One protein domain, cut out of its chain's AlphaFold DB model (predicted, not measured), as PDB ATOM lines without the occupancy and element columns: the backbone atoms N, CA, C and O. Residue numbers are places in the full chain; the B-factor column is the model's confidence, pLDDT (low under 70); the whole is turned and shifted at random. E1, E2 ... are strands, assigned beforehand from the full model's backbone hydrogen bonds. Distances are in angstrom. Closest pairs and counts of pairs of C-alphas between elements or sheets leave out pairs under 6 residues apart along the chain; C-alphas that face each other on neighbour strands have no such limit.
ATOM      1  N   PHE A  20     -31.373  47.661 -19.221       87.81
ATOM      2  CA  PHE A  20     -31.374  47.935 -20.655       87.81
ATOM      3  C   PHE A  20     -30.269  48.915 -21.027       87.81
ATOM      4  O   PHE A  20     -29.676  49.556 -20.165       87.81
ATOM      5  N   GLY A  21     -29.974  49.052 -22.313       89.94
ATOM      6  CA  GLY A  21     -28.973  50.009 -22.760       89.94
ATOM      7  C   GLY A  21     -28.518  49.783 -24.186       89.94
ATOM      8  O   GLY A  21     -29.169  49.091 -24.968       89.94
ATOM      9  N   ARG A  22     -27.372  50.390 -24.498       90.88
ATOM     10  CA  ARG A  22     -26.720  50.293 -25.802       90.88
ATOM     11  C   ARG A  22     -25.267  49.872 -25.667       90.88
ATOM     12  O   ARG A  22     -24.554  50.334 -24.774       90.88
ATOM     13  N   LEU A  23     -24.845  49.005 -26.573       88.81
ATOM     14  CA  LEU A  23     -23.473  48.593 -26.806       88.81
ATOM     15  C   LEU A  23     -23.029  49.144 -28.161       88.81
ATOM     16  O   LEU A  23     -23.614  48.802 -29.182       88.81
ATOM     17  N   ASP A  24     -21.975  49.950 -28.163       89.81
ATOM     18  CA  ASP A  24     -21.349  50.479 -29.370       89.81
ATOM     19  C   ASP A  24     -19.991  49.812 -29.578       89.81
ATOM     20  O   ASP A  24     -19.117  49.831 -28.706       89.81
ATOM     21  N   VAL A  25     -19.807  49.226 -30.755       86.69
ATOM     22  CA  VAL A  25     -18.597  48.513 -31.153       86.69
ATOM     23  C   VAL A  25     -17.892  49.310 -32.234       86.69
ATOM     24  O   VAL A  25     -18.429  49.507 -33.320       86.69
ATOM     25  N   TYR A  26     -16.674  49.751 -31.950       87.31
ATOM     26  CA  TYR A  26     -15.855  50.516 -32.880       87.31
ATOM     27  C   TYR A  26     -15.003  49.557 -33.705       87.31
ATOM     28  O   TYR A  26     -14.124  48.875 -33.172       87.31
ATOM     29  N   ILE A  27     -15.250  49.527 -35.008       83.38
ATOM     30  CA  ILE A  27     -14.578  48.684 -35.990       83.38
ATOM     31  C   ILE A  27     -13.549  49.513 -36.761       83.38
ATOM     32  O   ILE A  27     -13.843  50.584 -37.291       83.38
ATOM     33  N   ARG A  28     -12.327  48.992 -36.864       83.62
ATOM     34  CA  ARG A  28     -11.254  49.511 -37.716       83.62
ATOM     35  C   ARG A  28     -10.673  48.353 -38.523       83.62
ATOM     36  O   ARG A  28     -10.405  47.297 -37.966       83.62
ATOM     37  N   ASP A  29     -10.504  48.539 -39.830       83.94
ATOM     38  CA  ASP A  29      -9.945  47.521 -40.739       83.94
ATOM     39  C   ASP A  29     -10.679  46.161 -40.688       83.94
ATOM     40  O   ASP A  29     -10.068  45.099 -40.786       83.94
ATOM     41  N   GLY A  30     -12.009  46.186 -40.515       77.00
ATOM     42  CA  GLY A  30     -12.847  44.979 -40.420       77.00
ATOM     43  C   GLY A  30     -12.729  44.225 -39.091       77.00
ATOM     44  O   GLY A  30     -13.242  43.116 -38.962       77.00
ATOM     45  N   ALA A  31     -12.059  44.821 -38.107       77.75
ATOM     46  CA  ALA A  31     -11.822  44.261 -36.791       77.75
ATOM     47  C   ALA A  31     -12.369  45.190 -35.702       77.75
ATOM     48  O   ALA A  31     -12.196  46.406 -35.753       77.75
ATOM     49  N   CYS A  32     -12.983  44.621 -34.672       79.50
ATOM     50  CA  CYS A  32     -13.269  45.338 -33.444       79.50
ATOM     51  C   CYS A  32     -11.974  45.889 -32.831       79.50
ATOM     52  O   CYS A  32     -11.029  45.141 -32.583       79.50
ATOM     53  N   ASN A  33     -11.948  47.199 -32.606       85.25
ATOM     54  CA  ASN A  33     -10.844  47.938 -32.005       85.25
ATOM     55  C   ASN A  33     -11.133  48.263 -30.535       85.25
ATOM     56  O   ASN A  33     -10.255  48.172 -29.685       85.25
ATOM     57  N   SER A  34     -12.361  48.675 -30.239       86.69
ATOM     58  CA  SER A  34     -12.808  49.010 -28.890       86.69
ATOM     59  C   SER A  34     -14.322  48.902 -28.812       86.69
ATOM     60  O   SER A  34     -15.004  48.901 -29.835       86.69
ATOM     61  N   ALA A  35     -14.864  48.866 -27.604       88.38
ATOM     62  CA  ALA A  35     -16.298  48.943 -27.395       88.38
ATOM     63  C   ALA A  35     -16.631  49.846 -26.207       88.38
ATOM     64  O   ALA A  35     -15.829  50.019 -25.284       88.38
ATOM     65  N   MET A  36     -17.823  50.424 -26.246       89.62
ATOM     66  CA  MET A  36     -18.402  51.247 -25.195       89.62
ATOM     67  C   MET A  36     -19.794  50.716 -24.881       89.62
ATOM     68  O   MET A  36     -20.519  50.292 -25.774       89.62
ATOM     69  N   ILE A  37     -20.178  50.751 -23.610       88.31
ATOM     70  CA  ILE A  37     -21.507  50.335 -23.181       88.31
ATOM     71  C   ILE A  37     -22.133  51.404 -22.292       88.31
ATOM     72  O   ILE A  37     -21.459  52.004 -21.454       88.31
ATOM     73  N   GLN A  38     -23.426  51.636 -22.492       88.50
ATOM     74  CA  GLN A  38     -24.241  52.581 -21.734       88.50
ATOM     75  C   GLN A  38     -25.436  51.837 -21.123       88.50
ATOM     76  O   GLN A  38     -26.540  51.892 -21.671       88.50
ATOM     77  N   PRO A  39     -25.218  51.073 -20.040       87.06
ATOM     78  CA  PRO A  39     -26.280  50.349 -19.371       87.06
ATOM     79  C   PRO A  39     -27.055  51.254 -18.409       87.06
ATOM     80  O   PRO A  39     -26.518  52.179 -17.797       87.06
ATOM     81  N   VAL A  40     -28.321  50.923 -18.231       84.56
ATOM     82  CA  VAL A  40     -29.245  51.497 -17.263       84.56
ATOM     83  C   VAL A  40     -29.811  50.338 -16.449       84.56
ATOM     84  O   VAL A  40     -30.251  49.346 -17.021       84.56
ATOM     85  N   ASP A  41     -29.775  50.460 -15.123       79.56
ATOM     86  CA  ASP A  41     -30.405  49.529 -14.179       79.56
ATOM     87  C   ASP A  41     -31.377  50.334 -13.311       79.56
ATOM     88  O   ASP A  41     -30.958  51.235 -12.581       79.56
ATOM     89  N   ASP A  42     -32.673  50.041 -13.411       76.31
ATOM     90  CA  ASP A  42     -33.736  50.742 -12.683       76.31
ATOM     91  C   ASP A  42     -33.711  50.490 -11.165       76.31
ATOM     92  O   ASP A  42     -34.346  51.220 -10.397       76.31
ATOM     93  N   GLN A  43     -32.956  49.486 -10.711       72.56
ATOM     94  CA  GLN A  43     -32.791  49.142  -9.301       72.56
ATOM     95  C   GLN A  43     -31.583  49.816  -8.657       72.56
ATOM     96  O   GLN A  43     -31.381  49.676  -7.446       72.56
ATOM     97  N   ILE A  44     -30.759  50.507  -9.444       70.44
ATOM     98  CA  ILE A  44     -29.571  51.203  -8.967       70.44
ATOM     99  C   ILE A  44     -29.839  52.711  -9.000       70.44
ATOM    100  O   ILE A  44     -30.256  53.275 -10.009       70.44
ATOM    101  N   HIS A  45     -29.608  53.385  -7.873       62.59
ATOM    102  CA  HIS A  45     -29.730  54.837  -7.808       62.59
ATOM    103  C   HIS A  45     -28.503  55.484  -8.457       62.59
ATOM    104  O   HIS A  45     -27.463  55.601  -7.831       62.59
ATOM    105  N   GLY A  46     -28.637  55.936  -9.702       63.62
ATOM    106  CA  GLY A  46     -27.605  56.718 -10.386       63.62
ATOM    107  C   GLY A  46     -27.154  56.115 -11.718       63.62
ATOM    108  O   GLY A  46     -27.484  54.974 -12.036       63.62
ATOM    109  N   PRO A  47     -26.434  56.896 -12.543       67.88
ATOM    110  CA  PRO A  47     -25.960  56.429 -13.837       67.88
ATOM    111  C   PRO A  47     -24.852  55.389 -13.657       67.88
ATOM    112  O   PRO A  47     -23.855  55.638 -12.982       67.88
ATOM    113  N   MET A  48     -25.003  54.241 -14.312       78.50
ATOM    114  CA  MET A  48     -23.973  53.213 -14.334       78.50
ATOM    115  C   MET A  48     -22.838  53.649 -15.266       78.50
ATOM    116  O   MET A  48     -23.025  53.828 -16.467       78.50
ATOM    117  N   GLN A  49     -21.654  53.858 -14.703       83.06
ATOM    118  CA  GLN A  49     -20.468  54.290 -15.430       83.06
ATOM    119  C   GLN A  49     -19.610  53.082 -15.782       83.06
ATOM    120  O   GLN A  49     -19.064  52.423 -14.898       83.06
ATOM    121  N   CYS A  50     -19.466  52.813 -17.075       84.19
ATOM    122  CA  CYS A  50     -18.615  51.752 -17.596       84.19
ATOM    123  C   CYS A  50     -17.397  52.352 -18.302       84.19
ATOM    124  O   CYS A  50     -17.517  53.321 -19.052       84.19
ATOM    125  N   GLY A  51     -16.217  51.776 -18.071       78.81
ATOM    126  CA  GLY A  51     -15.027  52.133 -18.847       78.81
ATOM    127  C   GLY A  51     -15.151  51.692 -20.308       78.81
ATOM    128  O   GLY A  51     -15.826  50.708 -20.601       78.81
ATOM    129  N   ILE A  52     -14.471  52.387 -21.224       81.50
ATOM    130  CA  ILE A  52     -14.271  51.887 -22.594       81.50
ATOM    131  C   ILE A  52     -13.382  50.647 -22.514       81.50
ATOM    132  O   ILE A  52     -12.356  50.657 -21.831       81.50
ATOM    133  N   SER A  53     -13.771  49.583 -23.211       80.81
ATOM    134  CA  SER A  53     -12.972  48.367 -23.280       80.81
ATOM    135  C   SER A  53     -12.178  48.349 -24.580       80.81
ATOM    136  O   SER A  53     -12.745  48.276 -25.670       80.81
ATOM    137  N   GLU A  54     -10.853  48.421 -24.463       76.31
ATOM    138  CA  GLU A  54      -9.918  48.211 -25.580       76.31
ATOM    139  C   GLU A  54      -9.677  46.716 -25.845       76.31
ATOM    140  O   GLU A  54      -9.081  46.335 -26.848       76.31
ATOM    141  N   TYR A  55     -10.155  45.843 -24.950       70.75
ATOM    142  CA  TYR A  55     -10.093  44.402 -25.138       70.75
ATOM    143  C   TYR A  55     -11.356  43.921 -25.848       70.75
ATOM    144  O   TYR A  55     -12.325  43.492 -25.218       70.75
ATOM    145  N   CYS A  56     -11.331  44.013 -27.175       72.12
ATOM    146  CA  CYS A  56     -12.374  43.481 -28.034       72.12
ATOM    147  C   CYS A  56     -11.787  42.464 -29.007       72.12
ATOM    148  O   CYS A  56     -11.020  42.797 -29.908       72.12
ATOM    149  N   VAL A  57     -12.117  41.194 -28.795       69.88
ATOM    150  CA  VAL A  57     -11.632  40.100 -29.643       69.88
ATOM    151  C   VAL A  57     -12.629  39.887 -30.782       69.88
ATOM    152  O   VAL A  57     -13.830  39.951 -30.542       69.88
ATOM    153  N   ASN A  58     -12.157  39.629 -32.007       65.56
ATOM    154  CA  ASN A  58     -13.003  39.309 -33.169       65.56
ATOM    155  C   ASN A  58     -13.210  37.808 -33.321       65.56
ATOM    156  O   ASN A  58     -12.273  37.037 -33.109       65.56
ATOM    157  N   ASN A  59     -14.420  37.383 -33.698       59.03
ATOM    158  CA  ASN A  59     -14.720  35.956 -33.858       59.03
ATOM    159  C   ASN A  59     -14.456  35.443 -35.287       59.03
ATOM    160  O   ASN A  59     -14.834  34.325 -35.617       59.03
ATOM    161  N   GLY A  60     -13.802  36.251 -36.128       49.16
ATOM    162  CA  GLY A  60     -13.468  35.913 -37.515       49.16
ATOM    163  C   GLY A  60     -14.550  36.249 -38.548       49.16
ATOM    164  O   GLY A  60     -14.250  36.217 -39.735       49.16
ATOM    165  N   GLU A  61     -15.758  36.636 -38.125       56.94
ATOM    166  CA  GLU A  61     -16.884  36.983 -39.015       56.94
ATOM    167  C   GLU A  61     -17.341  38.446 -38.865       56.94
ATOM    168  O   GLU A  61     -18.440  38.806 -39.269       56.94
ATOM    169  N   GLY A  62     -16.517  39.301 -38.247       53.47
ATOM    170  CA  GLY A  62     -16.893  40.683 -37.919       53.47
ATOM    171  C   GLY A  62     -17.826  40.808 -36.709       53.47
ATOM    172  O   GLY A  62     -18.204  41.920 -36.351       53.47
ATOM    173  N   ASN A  63     -18.155  39.696 -36.041       54.34
ATOM    174  CA  ASN A  63     -18.927  39.708 -34.803       54.34
ATOM    175  C   ASN A  63     -18.005  39.822 -33.575       54.34
ATOM    176  O   ASN A  63     -16.830  39.425 -33.588       54.34
ATOM    177  N   ILE A  64     -18.571  40.339 -32.484       58.59
ATOM    178  CA  ILE A  64     -17.911  40.467 -31.182       58.59
ATOM    179  C   ILE A  64     -17.543  39.064 -30.678       58.59
ATOM    180  O   ILE A  64     -18.424  38.231 -30.524       58.59
ATOM    181  N   ALA A  65     -16.270  38.762 -30.408       59.50
ATOM    182  CA  ALA A  65     -15.880  37.469 -29.823       59.50
ATOM    183  C   ALA A  65     -15.884  37.487 -28.308       59.50
ATOM    184  O   ALA A  65     -16.172  36.467 -27.701       59.50
ATOM    185  N   SER A  66     -15.491  38.599 -27.692       74.69
ATOM    186  CA  SER A  66     -15.677  38.849 -26.266       74.69
ATOM    187  C   SER A  66     -15.268  40.275 -25.919       74.69
ATOM    188  O   SER A  66     -14.218  40.731 -26.376       74.69
ATOM    189  N   VAL A  67     -16.045  40.942 -25.068       84.56
ATOM    190  CA  VAL A  67     -15.676  42.213 -24.426       84.56
ATOM    191  C   VAL A  67     -16.020  42.133 -22.947       84.56
ATOM    192  O   VAL A  67     -17.062  41.592 -22.588       84.56
ATOM    193  N   HIS A  68     -15.169  42.687 -22.085       86.81
ATOM    194  CA  HIS A  68     -15.462  42.847 -20.661       86.81
ATOM    195  C   HIS A  68     -15.462  44.326 -20.288       86.81
ATOM    196  O   HIS A  68     -14.508  45.051 -20.581       86.81
ATOM    197  N   PHE A  69     -16.527  44.754 -19.622       86.50
ATOM    198  CA  PHE A  69     -16.679  46.074 -19.042       86.50
ATOM    199  C   PHE A  69     -16.750  45.966 -17.525       86.50
ATOM    200  O   PHE A  69     -17.512  45.163 -16.986       86.50
ATOM    201  N   LYS A  70     -15.986  46.822 -16.849       84.62
ATOM    202  CA  LYS A  70     -16.143  47.076 -15.419       84.62
ATOM    203  C   LYS A  70     -16.978  48.330 -15.249       84.62
ATOM    204  O   LYS A  70     -16.617  49.384 -15.780       84.62
ATOM    205  N   CYS A  71     -18.080  48.183 -14.533       83.25
ATOM    206  CA  CYS A  71     -19.089  49.208 -14.365       83.25
ATOM    207  C   CYS A  71     -19.284  49.528 -12.875       83.25
ATOM    208  O   CYS A  71     -19.239  48.654 -12.003       83.25
ATOM    209  N   SER A  72     -19.490  50.805 -12.574       79.62
ATOM    210  CA  SER A  72     -19.664  51.339 -11.225       79.62
ATOM    211  C   SER A  72     -20.841  52.302 -11.213       79.62
ATOM    212  O   SER A  72     -20.978  53.108 -12.127       79.62
ATOM    213  N   ALA A  73     -21.686  52.214 -10.191       68.31
ATOM    214  CA  ALA A  73     -22.772  53.167  -9.993       68.31
ATOM    215  C   ALA A  73     -22.589  53.989  -8.710       68.31
ATOM    216  O   ALA A  73     -22.664  55.207  -8.783       68.31
ATOM    217  N   ASP A  74     -22.261  53.348  -7.578       61.03
ATOM    218  CA  ASP A  74     -22.113  54.012  -6.267       61.03
ATOM    219  C   ASP A  74     -20.892  53.514  -5.448       61.03
ATOM    220  O   ASP A  74     -20.770  53.771  -4.247       61.03
ATOM    221  N   GLY A  75     -19.945  52.809  -6.076       56.81
ATOM    222  CA  GLY A  75     -18.793  52.210  -5.392       56.81
ATOM    223  C   GLY A  75     -17.822  51.486  -6.332       56.81
ATOM    224  O   GLY A  75     -18.102  51.337  -7.524       56.81
ATOM    225  N   PRO A  76     -16.634  51.061  -5.860       50.19
ATOM    226  CA  PRO A  76     -15.637  50.441  -6.729       50.19
ATOM    227  C   PRO A  76     -16.133  49.090  -7.281       50.19
ATOM    228  O   PRO A  76     -16.161  48.101  -6.557       50.19
ATOM    229  N   ASN A  77     -16.413  49.051  -8.591       54.53
ATOM    230  CA  ASN A  77     -16.701  47.853  -9.400       54.53
ATOM    231  C   ASN A  77     -17.883  46.996  -8.907       54.53
ATOM    232  O   ASN A  77     -17.720  45.814  -8.607       54.53
ATOM    233  N   ASP A  78     -19.081  47.578  -8.850       69.44
ATOM    234  CA  ASP A  78     -20.283  46.860  -8.406       69.44
ATOM    235  C   ASP A  78     -20.898  45.957  -9.482       69.44
ATOM    236  O   ASP A  78     -21.762  45.130  -9.168       69.44
ATOM    237  N   SER A  79     -20.462  46.099 -10.739       74.88
ATOM    238  CA  SER A  79     -20.967  45.289 -11.840       74.88
ATOM    239  C   SER A  79     -19.939  45.008 -12.937       74.88
ATOM    240  O   SER A  79     -19.089  45.836 -13.262       74.88
ATOM    241  N   ASP A  80     -20.049  43.822 -13.522       83.56
ATOM    242  CA  ASP A  80     -19.269  43.357 -14.660       83.56
ATOM    243  C   ASP A  80     -20.219  43.028 -15.811       83.56
ATOM    244  O   ASP A  80     -21.211  42.319 -15.621       83.56
ATOM    245  N   ILE A  81     -19.898  43.506 -17.014       83.38
ATOM    246  CA  ILE A  81     -20.623  43.141 -18.232       83.38
ATOM    247  C   ILE A  81     -19.694  42.394 -19.172       83.38
ATOM    248  O   ILE A  81     -18.649  42.911 -19.560       83.38
ATOM    249  N   PHE A  82     -20.096  41.192 -19.562       84.69
ATOM    250  CA  PHE A  82     -19.405  40.378 -20.551       84.69
ATOM    251  C   PHE A  82     -20.261  40.310 -21.804       84.69
ATOM    252  O   PHE A  82     -21.398  39.860 -21.745       84.69
ATOM    253  N   VAL A  83     -19.726  40.733 -22.936       82.44
ATOM    254  CA  VAL A  83     -20.327  40.478 -24.243       82.44
ATOM    255  C   VAL A  83     -19.614  39.270 -24.821       82.44
ATOM    256  O   VAL A  83     -18.390  39.225 -24.772       82.44
ATOM    257  N   TYR A  84     -20.357  38.295 -25.321       74.69
ATOM    258  CA  TYR A  84     -19.887  37.033 -25.886       74.69
ATOM    259  C   TYR A  84     -20.215  36.968 -27.386       74.69
ATOM    260  O   TYR A  84     -21.026  37.764 -27.867       74.69
ATOM    261  N   PRO A  85     -19.638  36.008 -28.134       67.00
ATOM    262  CA  PRO A  85     -20.057  35.756 -29.504       67.00
ATOM    263  C   PRO A  85     -21.523  35.333 -29.561       67.00
ATOM    264  O   PRO A  85     -22.041  34.759 -28.603       67.00
ATOM    265  N   HIS A  86     -22.155  35.564 -30.714       66.50
ATOM    266  CA  HIS A  86     -23.576  35.280 -30.954       66.50
ATOM    267  C   HIS A  86     -24.514  36.142 -30.104       66.50
ATOM    268  O   HIS A  86     -25.457  35.636 -29.494       66.50
ATOM    269  N   ASP A  87     -24.233  37.444 -30.059       74.06
ATOM    270  CA  ASP A  87     -25.163  38.453 -29.555       74.06
ATOM    271  C   ASP A  87     -25.612  38.217 -28.108       74.06
ATOM    272  O   ASP A  87     -26.754  38.489 -27.750       74.06
ATOM    273  N   THR A  88     -24.743  37.659 -27.262       84.75
ATOM    274  CA  THR A  88     -25.070  37.389 -25.856       84.75
ATOM    275  C   THR A  88     -24.322  38.344 -24.943       84.75
ATOM    276  O   THR A  88     -23.101  38.455 -25.008       84.75
ATOM    277  N   LEU A  89     -25.044  38.987 -24.034       88.88
ATOM    278  CA  LEU A  89     -24.506  39.858 -23.001       88.88
ATOM    279  C   LEU A  89     -24.849  39.290 -21.626       88.88
ATOM    280  O   LEU A  89     -25.997  38.970 -21.340       88.88
ATOM    281  N   LYS A  90     -23.854  39.183 -20.752       88.81
ATOM    282  CA  LYS A  90     -23.994  38.814 -19.345       88.81
ATOM    283  C   LYS A  90     -23.728  40.027 -18.476       88.81
ATOM    284  O   LYS A  90     -22.608  40.524 -18.449       88.81
ATOM    285  N   PHE A  91     -24.733  40.448 -17.727       86.94
ATOM    286  CA  PHE A  91     -24.611  41.462 -16.690       86.94
ATOM    287  C   PHE A  91     -24.528  40.778 -15.330       86.94
ATOM    288  O   PHE A  91     -25.383  39.964 -14.987       86.94
ATOM    289  N   CYS A  92     -23.505  41.103 -14.553       83.25
ATOM    290  CA  CYS A  92     -23.320  40.626 -13.194       83.25
ATOM    291  C   CYS A  92     -23.180  41.801 -12.242       83.25
ATOM    292  O   CYS A  92     -22.417  42.718 -12.499       83.25
ATOM    293  N   ARG A  93     -23.851  41.719 -11.101       80.31
ATOM    294  CA  ARG A  93     -23.664  42.572  -9.927       80.31
ATOM    295  C   ARG A  93     -23.724  41.709  -8.671       80.31
ATOM    296  O   ARG A  93     -23.999  40.507  -8.732       80.31
ATOM    297  N   ARG A  94     -23.478  42.289  -7.498       74.19
ATOM    298  CA  ARG A  94     -23.481  41.530  -6.236       74.19
ATOM    299  C   ARG A  94     -24.795  40.756  -6.028       74.19
ATOM    300  O   ARG A  94     -25.838  41.346  -5.770       74.19
ATOM    301  N   GLY A  95     -24.716  39.423  -6.087       72.88
ATOM    302  CA  GLY A  95     -25.846  38.515  -5.856       72.88
ATOM    303  C   GLY A  95     -26.797  38.327  -7.045       72.88
ATOM    304  O   GLY A  95     -27.828  37.680  -6.877       72.88
ATOM    305  N   PHE A  96     -26.471  38.861  -8.226       78.25
ATOM    306  CA  PHE A  96     -27.310  38.766  -9.421       78.25
ATOM    307  C   PHE A  96     -26.452  38.694 -10.686       78.25
ATOM    308  O   PHE A  96     -25.635  39.576 -10.924       78.25
ATOM    309  N   CYS A  97     -26.666  37.677 -11.517       83.31
ATOM    310  CA  CYS A  97     -26.143  37.635 -12.878       83.31
ATOM    311  C   CYS A  97     -27.273  37.240 -13.822       83.31
ATOM    312  O   CYS A  97     -28.051  36.341 -13.505       83.31
ATOM    313  N   SER A  98     -27.334  37.890 -14.976       85.38
ATOM    314  CA  SER A  98     -28.349  37.635 -15.987       85.38
ATOM    315  C   SER A  98     -27.742  37.717 -17.376       85.38
ATOM    316  O   SER A  98     -26.891  38.570 -17.635       85.38
ATOM    317  N   CYS A  99     -28.157  36.806 -18.246       88.31
ATOM    318  CA  CYS A  99     -27.746  36.741 -19.637       88.31
ATOM    319  C   CYS A  99     -28.899  37.250 -20.496       88.31
ATOM    320  O   CYS A  99     -30.053  36.971 -20.190       88.31
ATOM    321  N   MET A 100     -28.602  37.997 -21.550       89.19
ATOM    322  CA  MET A 100     -29.590  38.559 -22.465       89.19
ATOM    323  C   MET A 100     -29.034  38.628 -23.879       89.19
ATOM    324  O   MET A 100     -27.820  38.586 -24.088       89.19
ATOM    325  N   THR A 101     -29.933  38.755 -24.846       87.69
ATOM    326  CA  THR A 101     -29.563  38.941 -26.245       87.69
ATOM    327  C   THR A 101     -29.358  40.422 -26.549       87.69
ATOM    328  O   THR A 101     -30.140  41.268 -26.115       87.69
ATOM    329  N   THR A 102     -28.319  40.743 -27.311       85.94
ATOM    330  CA  THR A 102     -28.131  42.051 -27.936       85.94
ATOM    331  C   THR A 102     -28.826  42.065 -29.293       85.94
ATOM    332  O   THR A 102     -28.733  41.115 -30.062       85.94
ATOM    333  N   ILE A 103     -29.517  43.145 -29.612       86.69
ATOM    334  CA  ILE A 103     -30.288  43.301 -30.839       86.69
ATOM    335  C   ILE A 103     -29.564  44.324 -31.702       86.69
ATOM    336  O   ILE A 103     -29.337  45.450 -31.263       86.69
ATOM    337  N   TYR A 104     -29.203  43.944 -32.928       85.94
ATOM    338  CA  TYR A 104     -28.621  44.881 -33.887       85.94
ATOM    339  C   TYR A 104     -29.542  46.093 -34.068       85.94
ATOM    340  O   TYR A 104     -30.725  45.941 -34.374       85.94
ATOM    341  N   SER A 105     -28.981  47.286 -33.882       88.88
ATOM    342  CA  SER A 105     -29.702  48.554 -33.978       88.88
ATOM    343  C   SER A 105     -29.356  49.263 -35.287       88.88
ATOM    344  O   SER A 105     -30.233  49.540 -36.106       88.88
ATOM    345  N   GLN A 106     -28.065  49.524 -35.514       89.75
ATOM    346  CA  GLN A 106     -27.579  50.266 -36.677       89.75
ATOM    347  C   GLN A 106     -26.065  50.113 -36.868       89.75
ATOM    348  O   GLN A 106     -25.342  49.740 -35.946       89.75
ATOM    349  N   GLU A 107     -25.582  50.498 -38.049       88.12
ATOM    350  CA  GLU A 107     -24.161  50.664 -38.351       88.12
ATOM    351  C   GLU A 107     -23.920  52.028 -39.012       88.12
ATOM    352  O   GLU A 107     -24.599  52.392 -39.977       88.12
ATOM    353  N   HIS A 108     -22.963  52.797 -38.490       89.81
ATOM    354  CA  HIS A 108     -22.606  54.112 -39.021       89.81
ATOM    355  C   HIS A 108     -21.125  54.429 -38.791       89.81
ATOM    356  O   HIS A 108     -20.646  54.343 -37.667       89.81
ATOM    357  N   GLU A 109     -20.404  54.803 -39.855       90.44
ATOM    358  CA  GLU A 109     -19.001  55.265 -39.800       90.44
ATOM    359  C   GLU A 109     -18.045  54.346 -39.005       90.44
ATOM    360  O   GLU A 109     -17.160  54.807 -38.287       90.44
ATOM    361  N   GLY A 110     -18.205  53.024 -39.143       84.56
ATOM    362  CA  GLY A 110     -17.377  52.046 -38.427       84.56
ATOM    363  C   GLY A 110     -17.786  51.834 -36.968       84.56
ATOM    364  O   GLY A 110     -17.012  51.274 -36.199       84.56
ATOM    365  N   ILE A 111     -18.984  52.261 -36.575       88.38
ATOM    366  CA  ILE A 111     -19.598  51.937 -35.288       88.38
ATOM    367  C   ILE A 111     -20.782  51.010 -35.549       88.38
ATOM    368  O   ILE A 111     -21.692  51.376 -36.292       88.38
ATOM    369  N   VAL A 112     -20.780  49.832 -34.926       86.31
ATOM    370  CA  VAL A 112     -21.926  48.915 -34.907       86.31
ATOM    371  C   VAL A 112     -22.588  49.005 -33.541       86.31
ATOM    372  O   VAL A 112     -21.957  48.729 -32.521       86.31
ATOM    373  N   SER A 113     -23.854  49.404 -33.525       88.62
ATOM    374  CA  SER A 113     -24.635  49.594 -32.308       88.62
ATOM    375  C   SER A 113     -25.615  48.447 -32.109       88.62
ATOM    376  O   SER A 113     -26.336  48.056 -33.031       88.62
ATOM    377  N   PHE A 114     -25.702  47.972 -30.874       88.62
ATOM    378  CA  PHE A 114     -26.668  46.979 -30.436       88.62
ATOM    379  C   PHE A 114     -27.433  47.507 -29.230       88.62
ATOM    380  O   PHE A 114     -26.830  48.004 -28.279       88.62
ATOM    381  N   ASP A 115     -28.748  47.367 -29.243       90.31
ATOM    382  CA  ASP A 115     -29.577  47.637 -28.074       90.31
ATOM    383  C   ASP A 115     -29.766  46.330 -27.287       90.31
ATOM    384  O   ASP A 115     -29.784  45.240 -27.857       90.31
ATOM    385  N   PHE A 116     -29.886  46.404 -25.969       88.38
ATOM    386  CA  PHE A 116     -30.180  45.240 -25.133       88.38
ATOM    387  C   PHE A 116     -31.181  45.605 -24.051       88.38
ATOM    388  O   PHE A 116     -31.238  46.748 -23.591       88.38
ATOM    389  N   ASN A 117     -31.960  44.616 -23.636       88.88
ATOM    390  CA  ASN A 117     -32.851  44.707 -22.495       88.88
ATOM    391  C   ASN A 117     -33.030  43.324 -21.850       88.88
ATOM    392  O   ASN A 117     -32.706  42.298 -22.454       88.88
ATOM    393  N   ASP A 118     -33.533  43.282 -20.620       81.88
ATOM    394  CA  ASP A 118     -33.788  42.038 -19.899       81.88
ATOM    395  C   ASP A 118     -35.201  41.463 -20.114       81.88
ATOM    396  O   ASP A 118     -35.560  40.487 -19.451       81.88
ATOM    397  N   ASP A 119     -35.968  41.964 -21.096       80.75
ATOM    398  CA  ASP A 119     -37.269  41.383 -21.492       80.75
ATOM    399  C   ASP A 119     -37.118  39.926 -21.969       80.75
ATOM    400  O   ASP A 119     -38.041  39.112 -21.870       80.75
ATOM    401  N   HIS A 120     -35.930  39.587 -22.470       74.62
ATOM    402  CA  HIS A 120     -35.549  38.246 -22.903       74.62
ATOM    403  C   HIS A 120     -34.357  37.704 -22.117       74.62
ATOM    404  O   HIS A 120     -33.538  36.982 -22.677       74.62
ATOM    405  N   ALA A 121     -34.230  38.051 -20.834       82.88
ATOM    406  CA  ALA A 121     -33.124  37.560 -20.030       82.88
ATOM    407  C   ALA A 121     -33.336  36.141 -19.471       82.88
ATOM    408  O   ALA A 121     -34.452  35.716 -19.167       82.88
ATOM    409  N   TRP A 122     -32.236  35.412 -19.289       82.19
ATOM    410  CA  TRP A 122     -32.190  34.077 -18.696       82.19
ATOM    411  C   TRP A 122     -31.043  33.951 -17.689       82.19
ATOM    412  O   TRP A 122     -30.117  34.764 -17.646       82.19
ATOM    413  N   SER A 123     -31.093  32.903 -16.867       80.62
ATOM    414  CA  SER A 123     -29.991  32.585 -15.962       80.62
ATOM    415  C   SER A 123     -28.738  32.223 -16.754       80.62
ATOM    416  O   SER A 123     -28.756  31.259 -17.525       80.62
ATOM    417  N   CYS A 124     -27.656  32.951 -16.504       72.44
ATOM    418  CA  CYS A 124     -26.317  32.412 -16.691       72.44
ATOM    419  C   CYS A 124     -26.020  31.372 -15.586       72.44
ATOM    420  O   CYS A 124     -25.114  30.552 -15.817       72.44
TER     421      CYS A 124
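What this domain is: This is residues 20 to 124 of the 124 residues of an uncharacterized protein of Torrubiella hemipterigena (UniProt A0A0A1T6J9). One sheet of eight antiparallel strands curls back on itself into a small barrel-like shape: E2, E1 and E8 on one side face E6, E5, E4 and E3 on the other, with E7 as the hinge between them. The roll nearly closes where edge strand E2 comes near E3 and E4, and the long stretch of residues 42 to 55 runs beside this seam. The printed part has 105 residues, with no named helix and eight named strands, E1 to E8 along the chain, in the sheet order E2 E1 E8 E7 E6 E5 E4 E3; its class is all strand. It is compact, with a radius of gyration of the C-alphas of 13.1 A, and spans 38 by 25 by 20 A, only just elongated.

Where its parts are: E1, residues 20 to 28, begins at C-alpha 20 (-31.374, 47.935, -20.655) and is 26.4 A long. E2, residues 31 to 41, is 29.7 A long and bends by 55 degrees at residue 34. E3 holds residues 56 to 58. E4, residues 64 to 72, is 22.8 A long. E5 holds residues 79 to 84 and E6 residues 88 to 93. E7, residues 96 to 108, is the longest strand, 33.7 A, and bends by 56 degrees at residue 105. E8, residues 111 to 117, is 19.8 A long and ends at C-alpha 117 (-32.851, 44.707, -22.495).

How they stand to each other: The sheet is a folded sheet, bent back on itself into two leaves that face each other, and it is twisted. E1 and E2 form a hairpin, with N 24 and O 36 2.8 A apart, within hydrogen-bond range. E1 is also antiparallel to E8, at 161 degrees, with N 23 and O 114 2.8 A apart. E3 to E8 form a meander, each strand the antiparallel neighbour of the one before. Its N and O pairs within hydrogen-bond range include N 65 and O 57 at 2.7 A for E4 and E3, N 69 and O 81 at 2.8 A for E5 and E4, and N 90 and O 82 at 2.7 A for E6 and E5. E7 is staggered: residues 96 to 101 pair with E6, N 98 and O 91 being 2.8 A apart, and residues 102 to 108 with E8, N 103 and O 115 being 2.7 A apart. The closest C-alphas of E2 and E3 are those of Ser 34 and Cys 56, 5.6 A apart. E2 and E5 are apart.

The domain as a whole: The C-alphas farthest apart, of Asp 29 and Gly 95, are 39.4 A apart. The printed part has no cut. The link from E2 to E3 is long, 14 residues; in it residues 49 to 50 pair antiparallel with residues 71 to 72 of E4. The mean pLDDT of the printed part is 79.0, with residues 45 to 47, 57 to 65, 73 to 78 and 85 to 86 under 70.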